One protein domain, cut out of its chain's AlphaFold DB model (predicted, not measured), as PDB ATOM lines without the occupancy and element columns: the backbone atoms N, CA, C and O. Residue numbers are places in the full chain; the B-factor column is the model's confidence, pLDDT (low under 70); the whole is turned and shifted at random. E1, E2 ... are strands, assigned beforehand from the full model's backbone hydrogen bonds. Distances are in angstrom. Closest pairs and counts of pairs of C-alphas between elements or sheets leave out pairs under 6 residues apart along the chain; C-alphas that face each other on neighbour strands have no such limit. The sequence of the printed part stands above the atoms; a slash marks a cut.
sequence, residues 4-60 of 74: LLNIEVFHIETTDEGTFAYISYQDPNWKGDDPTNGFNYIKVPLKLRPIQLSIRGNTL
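What this domain is: This is residues 4 to 60 of the 74 residues of an uncharacterized protein of Flavobacterium psychrophilum (UniProt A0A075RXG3). A strongly twisted sheet of three strands, E1, E2 and E3, makes the body, with the long loop of residues 27 to 38 at one end and, from the other, an extended tail through E4 that folds back at its tip, where residues 53 to 58 stick out. The sheet is a meander, each strand the antiparallel neighbour of the one before, in the order E1, E2, E3. The printed part has 57 residues with four named strands, E1 to E4 along the chain, and no named helix; the class is all strand. The whole is extended, with a radius of gyration of the C-alphas of 17.0 A and spans of 57 by 27 by 12 A.

How they stand to each other: Look first at the inner strand E2, residues 18 to 26. It forms a hairpin with edge strand E1, residues 5 to 15, antiparallel at 160 degrees; N 13 and O 20 are within hydrogen-bond range at 2.9 A. It forms another with edge strand E3, residues 39 to 45, antiparallel at 156 degrees; N 23 and O 42 are 2.9 A apart, within range. E4, residues 51 to 53, is apart from E1, E2 and E3 and pairs with no named strand; its residues 52 to 53 pair, antiparallel, with residues 59 to 60.

Where its parts are: Find C-alpha 5 at (18.205, 33.036, 45.263); from there E1 runs 28.7 A. E2 spans 26.1 A and E3 20.2 A, ending at C-alpha 45, (37.219, 30.970, 54.139). E4 ends at C-alpha 53, (52.255, 30.726, 34.118).

The domain as a whole: The C-alphas of Asp 33 and Ile 55, the two farthest apart, are 57.2 A apart. The printed part has no cut. The link from E2 to E3 is long, with 12 residues. Look for pLDDT under 70 at residues 32 and 50.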
ATOM      1  N   LEU A   4      18.335  28.711  47.248       79.69
ATOM      2  CA  LEU A   4      18.853  30.039  47.568       79.69
ATOM      3  C   LEU A   4      18.770  30.866  46.286       79.69
ATOM      4  O   LEU A   4      19.071  30.346  45.209       79.69
ATOM      5  N   LEU A   5      18.330  32.115  46.394       81.31
ATOM      6  CA  LEU A   5      18.205  33.036  45.263       81.31
ATOM      7  C   LEU A   5      19.189  34.197  45.422       81.31
ATOM      8  O   LEU A   5      19.664  34.452  46.526       81.31
ATOM      9  N   ASN A   6      19.480  34.899  44.321       86.62
ATOM     10  CA  ASN A   6      20.263  36.143  44.314       86.62
ATOM     11  C   ASN A   6      21.586  36.034  45.099       86.62
ATOM     12  O   ASN A   6      21.820  36.769  46.055       86.62
ATOM     13  N   ILE A   7      22.421  35.063  44.713       91.31
ATOM     14  CA  ILE A   7      23.714  34.801  45.355       91.31
ATOM     15  C   ILE A   7      24.776  35.732  44.766       91.31
ATOM     16  O   ILE A   7      24.973  35.743  43.551       91.31
ATOM     17  N   GLU A   8      25.497  36.452  45.623       90.88
ATOM     18  CA  GLU A   8      26.557  37.381  45.218       90.88
ATOM     19  C   GLU A   8      27.707  37.386  46.236       90.88
ATOM     20  O   GLU A   8      27.486  37.273  47.439       90.88
ATOM     21  N   VAL A   9      28.947  37.526  45.759       92.38
ATOM     22  CA  VAL A   9      30.091  37.866  46.620       92.38
ATOM     23  C   VAL A   9      30.197  39.384  46.661       92.38
ATOM     24  O   VAL A   9      30.528  39.988  45.643       92.38
ATOM     25  N   PHE A  10      29.950  40.000  47.816       92.81
ATOM     26  CA  PHE A  10      29.929  41.466  47.928       92.81
ATOM     27  C   PHE A  10      31.147  42.041  48.659       92.81
ATOM     28  O   PHE A  10      31.403  43.242  48.586       92.81
ATOM     29  N   HIS A  11      31.909  41.208  49.374       94.31
ATOM     30  CA  HIS A  11      33.091  41.659  50.100       94.31
ATOM     31  C   HIS A  11      34.133  40.546  50.245       94.31
ATOM     32  O   HIS A  11      33.796  39.381  50.470       94.31
ATOM     33  N   ILE A  12      35.406  40.923  50.127       93.75
ATOM     34  CA  ILE A  12      36.555  40.071  50.427       93.75
ATOM     35  C   ILE A  12      37.385  40.789  51.484       93.75
ATOM     36  O   ILE A  12      37.729  41.958  51.318       93.75
ATOM     37  N   GLU A  13      37.707  40.066  52.547       94.31
ATOM     38  CA  GLU A  13      38.465  40.558  53.691       94.31
ATOM     39  C   GLU A  13      39.699  39.677  53.893       94.31
ATOM     40  O   GLU A  13      39.588  38.449  53.913       94.31
ATOM     41  N   THR A  14      40.867  40.291  54.073       91.94
ATOM     42  CA  THR A  14      42.096  39.599  54.477       91.94
ATOM     43  C   THR A  14      42.482  40.068  55.874       91.94
ATOM     44  O   THR A  14      42.633  41.264  56.107       91.94
ATOM     45  N   THR A  15      42.628  39.115  56.789       91.12
ATOM     46  CA  THR A  15      42.993  39.311  58.201       91.12
ATOM     47  C   THR A  15      44.163  38.394  58.561       91.12
ATOM     48  O   THR A  15      44.531  37.531  57.760       91.12
ATOM     49  N   ASP A  16      44.688  38.510  59.781       90.00
ATOM     50  CA  ASP A  16      45.733  37.613  60.296       90.00
ATOM     51  C   ASP A  16      45.280  36.139  60.352       90.00
ATOM     52  O   ASP A  16      46.095  35.227  60.240       90.00
ATOM     53  N   GLU A  17      43.971  35.887  60.455       88.25
ATOM     54  CA  GLU A  17      43.382  34.539  60.459       88.25
ATOM     55  C   GLU A  17      43.188  33.954  59.045       88.25
ATOM     56  O   GLU A  17      42.836  32.782  58.892       88.25
ATOM     57  N   GLY A  18      43.395  34.760  57.998       86.88
ATOM     58  CA  GLY A  18      43.261  34.351  56.602       86.88
ATOM     59  C   GLY A  18      42.377  35.273  55.764       86.88
ATOM     60  O   GLY A  18      41.995  36.373  56.170       86.88
ATOM     61  N   THR A  19      42.068  34.815  54.546       91.12
ATOM     62  CA  THR A  19      41.197  35.535  53.607       91.12
ATOM     63  C   THR A  19      39.799  34.931  53.597       91.12
ATOM     64  O   THR A  19      39.643  33.712  53.538       91.12
ATOM     65  N   PHE A  20      38.775  35.781  53.598       94.50
ATOM     66  CA  PHE A  20      37.373  35.391  53.656       94.50
ATOM     67  C   PHE A  20      36.547  36.112  52.590       94.50
ATOM     68  O   PHE A  20      36.774  37.286  52.306       94.50
ATOM     69  N   ALA A  21      35.562  35.412  52.029       95.12
ATOM     70  CA  ALA A  21      34.516  36.000  51.199       95.12
ATOM     71  C   ALA A  21      33.222  36.099  51.998       95.12
ATOM     72  O   ALA A  21      32.832  35.156  52.693       95.12
ATOM     73  N   TYR A  22      32.532  37.218  51.834       95.19
ATOM     74  CA  TYR A  22      31.177  37.412  52.314       95.19
ATOM     75  C   TYR A  22      30.230  37.223  51.133       95.19
ATOM     76  O   TYR A  22      30.300  37.948  50.137       95.19
ATOM     77  N   ILE A  23      29.382  36.203  51.241       94.00
ATOM     78  CA  ILE A  23      28.431  35.817  50.203       94.00
ATOM     79  C   ILE A  23      27.039  36.183  50.689       94.00
ATOM     80  O   ILE A  23      26.573  35.606  51.674       94.00
ATOM     81  N   SER A  24      26.383  37.121  50.013       93.81
ATOM     82  CA  SER A  24      24.972  37.418  50.228       93.81
ATOM     83  C   SER A  24      24.101  36.406  49.495       93.81
ATOM     84  O   SER A  24      24.450  35.912  48.420       93.81
ATOM     85  N   TYR A  25      22.957  36.092  50.084       92.38
ATOM     86  CA  TYR A  25      21.932  35.244  49.493       92.38
ATOM     87  C   TYR A  25      20.558  35.683  49.986       92.38
ATOM     88  O   TYR A  25      20.420  36.238  51.079       92.38
ATOM     89  N   GLN A  26      19.532  35.377  49.202       89.94
ATOM     90  CA  GLN A  26      18.142  35.559  49.589       89.94
ATOM     91  C   GLN A  26      17.496  34.204  49.887       89.94
ATOM     92  O   GLN A  26      17.566  33.277  49.070       89.94
ATOM     93  N   ASP A  27      16.856  34.081  51.052       86.44
ATOM     94  CA  ASP A  27      16.034  32.913  51.377       86.44
ATOM     95  C   ASP A  27      14.655  33.043  50.697       86.44
ATOM     96  O   ASP A  27      13.865  33.910  51.074       86.44
ATOM     97  N   PRO A  28      14.314  32.185  49.716       81.69
ATOM     98  CA  PRO A  28      13.027  32.243  49.025       81.69
ATOM     99  C   PRO A  28      11.843  31.850  49.911       81.69
ATOM    100  O   PRO A  28      10.697  32.066  49.527       81.69
ATOM    101  N   ASN A  29      12.098  31.240  51.071       83.62
ATOM    102  CA  ASN A  29      11.064  30.879  52.036       83.62
ATOM    103  C   ASN A  29      10.941  31.909  53.159       83.62
ATOM    104  O   ASN A  29      10.257  31.642  54.148       83.62
ATOM    105  N   TRP A  30      11.605  33.059  53.038       80.06
ATOM    106  CA  TRP A  30      11.434  34.146  53.983       80.06
ATOM    107  C   TRP A  30       9.977  34.640  53.959       80.06
ATOM    108  O   TRP A  30       9.409  34.910  52.902       80.06
ATOM    109  N   LYS A  31       9.356  34.697  55.141       76.62
ATOM    110  CA  LYS A  31       7.951  35.099  55.349       76.62
ATOM    111  C   LYS A  31       7.796  36.144  56.464       76.62
ATOM    112  O   LYS A  31       6.739  36.209  57.083       76.62
ATOM    113  N   GLY A  32       8.874  36.853  56.800       69.12
ATOM    114  CA  GLY A  32       8.911  37.796  57.925       69.12
ATOM    115  C   GLY A  32       8.630  39.247  57.525       69.12
ATOM    116  O   GLY A  32       8.455  39.538  56.351       69.12
ATOM    117  N   ASP A  33       8.653  40.141  58.517       72.25
ATOM    118  CA  ASP A  33       8.519  41.607  58.365       72.25
ATOM    119  C   ASP A  33       9.871  42.349  58.494       72.25
ATOM    120  O   ASP A  33       9.926  43.564  58.672       72.25
ATOM    121  N   ASP A  34      10.986  41.617  58.465       76.38
ATOM    122  CA  ASP A  34      12.336  42.188  58.535       76.38
ATOM    123  C   ASP A  34      12.610  43.128  57.330       76.38
ATOM    124  O   ASP A  34      12.399  42.732  56.176       76.38
ATOM    125  N   PRO A  35      13.115  44.360  57.551       78.56
ATOM    126  CA  PRO A  35      13.468  45.296  56.479       78.56
ATOM    127  C   PRO A  35      14.480  44.757  55.453       78.56
ATOM    128  O   PRO A  35      14.603  45.324  54.368       78.56
ATOM    129  N   THR A  36      15.205  43.681  55.761       81.12
ATOM    130  CA  THR A  36      16.188  43.069  54.854       81.12
ATOM    131  C   THR A  36      15.572  42.244  53.723       81.12
ATOM    132  O   THR A  36      16.307  41.803  52.843       81.12
ATOM    133  N   ASN A  37      14.250  42.025  53.697       81.44
ATOM    134  CA  ASN A  37      13.551  41.300  52.624       81.44
ATOM    135  C   ASN A  37      14.126  39.890  52.341       81.44
ATOM    136  O   ASN A  37      14.233  39.441  51.192       81.44
ATOM    137  N   GLY A  38      14.554  39.205  53.404       83.50
ATOM    138  CA  GLY A  38      15.097  37.847  53.342       83.50
ATOM    139  C   GLY A  38      16.542  37.744  52.858       83.50
ATOM    140  O   GLY A  38      17.009  36.624  52.632       83.50
ATOM    141  N   PHE A  39      17.248  38.868  52.704       89.00
ATOM    142  CA  PHE A  39      18.684  38.873  52.437       89.00
ATOM    143  C   PHE A  39      19.482  38.606  53.713       89.00
ATOM    144  O   PHE A  39      19.235  39.184  54.768       89.00
ATOM    145  N   ASN A  40      20.480  37.738  53.597       90.19
ATOM    146  CA  ASN A  40      21.462  37.473  54.640       90.19
ATOM    147  C   ASN A  40      22.823  37.191  53.990       90.19
ATOM    148  O   ASN A  40      22.926  37.133  52.763       90.19
ATOM    149  N   TYR A  41      23.870  37.014  54.791       92.62
ATOM    150  CA  TYR A  41      25.188  36.657  54.298       92.62
ATOM    151  C   TYR A  41      25.866  35.574  55.131       92.62
ATOM    152  O   TYR A  41      25.588  35.377  56.312       92.62
ATOM    153  N   ILE A  42      26.803  34.880  54.492       93.06
ATOM    154  CA  ILE A  42      27.722  33.944  55.138       93.06
ATOM    155  C   ILE A  42      29.161  34.378  54.888       93.06
ATOM    156  O   ILE A  42      29.509  34.825  53.796       93.06
ATOM    157  N   LYS A  43      30.002  34.212  55.911       94.25
ATOM    158  CA  LYS A  43      31.456  34.335  55.806       94.25
ATOM    159  C   LYS A  43      32.031  32.958  55.493       94.25
ATOM    160  O   LYS A  43      31.806  32.016  56.252       94.25
ATOM    161  N   VAL A  44      32.766  32.835  54.392       91.81
ATOM    162  CA  VAL A  44      33.428  31.584  53.997       91.81
ATOM    163  C   VAL A  44      34.935  31.797  53.843       91.81
ATOM    164  O   VAL A  44      35.347  32.808  53.270       91.81
ATOM    165  N   PRO A  45      35.778  30.875  54.338       92.38
ATOM    166  CA  PRO A  45      37.219  30.970  54.139       92.38
ATOM    167  C   PRO A  45      37.564  30.771  52.659       92.38
ATOM    168  O   PRO A  45      37.118  29.812  52.023       92.38
ATOM    169  N   LEU A  46      38.387  31.664  52.112       87.69
ATOM    170  CA  LEU A  46      38.938  31.549  50.769       87.69
ATOM    171  C   LEU A  46      40.314  30.893  50.825       87.69
ATOM    172  O   LEU A  46      41.263  31.428  51.392       87.69
ATOM    173  N   LYS A  47      40.447  29.764  50.132       78.88
ATOM    174  CA  LYS A  47      41.754  29.197  49.793       78.88
ATOM    175  C   LYS A  47      42.221  29.801  48.473       78.88
ATOM    176  O   LYS A  47      42.036  29.200  47.413       78.88
ATOM    177  N   LEU A  48      42.765  31.017  48.537       71.56
ATOM    178  CA  LEU A  48      43.365  31.662  47.371       71.56
ATOM    179  C   LEU A  48      44.590  30.856  46.929       71.56
ATOM    180  O   LEU A  48      45.493  30.596  47.722       71.56
ATOM    181  N   ARG A  49      44.608  30.441  45.662       71.75
ATOM    182  CA  ARG A  49      45.756  29.762  45.058       71.75
ATOM    183  C   ARG A  49      46.447  30.721  44.097       71.75
ATOM    184  O   ARG A  49      45.747  31.375  43.321       71.75
ATOM    185  N   PRO A  50      47.785  30.815  44.128       69.62
ATOM    186  CA  PRO A  50      48.502  31.666  43.203       69.62
ATOM    187  C   PRO A  50      48.256  31.192  41.770       69.62
ATOM    188  O   PRO A  50      48.178  29.996  41.474       69.62
ATOM    189  N   ILE A  51      48.125  32.165  40.879       75.25
ATOM    190  CA  ILE A  51      48.136  31.922  39.446       75.25
ATOM    191  C   ILE A  51      49.589  31.655  39.050       75.25
ATOM    192  O   ILE A  51      50.481  32.421  39.411       75.25
ATOM    193  N   GLN A  52      49.824  30.587  38.295       74.31
ATOM    194  CA  GLN A  52      51.131  30.271  37.731       74.31
ATOM    195  C   GLN A  52      51.066  30.323  36.205       74.31
ATOM    196  O   GLN A  52      50.077  29.912  35.597       74.31
ATOM    197  N   LEU A  53      52.126  30.816  35.568       75.19
ATOM    198  CA  LEU A  53      52.255  30.726  34.118       75.19
ATOM    199  C   LEU A  53      52.821  29.356  33.745       75.19
ATOM    200  O   LEU A  53      53.800  28.893  34.328       75.19
ATOM    201  N   SER A  54      52.217  28.706  32.753       75.50
ATOM    202  CA  SER A  54      52.803  27.513  32.148       75.50
ATOM    203  C   SER A  54      54.099  27.868  31.414       75.50
ATOM    204  O   SER A  54      54.311  29.012  31.014       75.50
ATOM    205  N   ILE A  55      54.918  26.860  31.102       74.31
ATOM    206  CA  ILE A  55      56.094  27.016  30.226       74.31
ATOM    207  C   ILE A  55      55.756  27.575  28.825       74.31
ATOM    208  O   ILE A  55      56.647  27.985  28.092       74.31
ATOM    209  N   ARG A  56      54.470  27.570  28.440       82.31
ATOM    210  CA  ARG A  56      53.940  28.113  27.178       82.31
ATOM    211  C   ARG A  56      53.183  29.437  27.370       82.31
ATOM    212  O   ARG A  56      52.575  29.910  26.420       82.31
ATOM    213  N   GLY A  57      53.193  30.015  28.574       77.25
ATOM    214  CA  GLY A  57      52.543  31.293  28.883       77.25
ATOM    215  C   GLY A  57      51.041  31.218  29.176       77.25
ATOM    216  O   GLY A  57      50.384  32.253  29.199       77.25
ATOM    217  N   ASN A  58      50.478  30.029  29.415       81.88
ATOM    218  CA  ASN A  58      49.066  29.907  29.797       81.88
ATOM    219  C   ASN A  58      48.878  30.215  31.287       81.88
ATOM    220  O   ASN A  58      49.659  29.737  32.107       81.88
ATOM    221  N   THR A  59      47.802  30.917  31.636       78.81
ATOM    222  CA  THR A  59      47.343  31.092  33.020       78.81
ATOM    223  C   THR A  59      46.856  29.755  33.574       78.81
ATOM    224  O   THR A  59      45.839  29.225  33.126       78.81
ATOM    225  N   LEU A  60      47.576  29.200  34.542       76.69
ATOM    226  CA  LEU A  60      47.208  27.984  35.258       76.69
ATOM    227  C   LEU A  60      46.958  28.308  36.730       76.69
ATOM    228  O   LEU A  60      47.526  29.243  37.291       76.69
TER     229      LEU A  60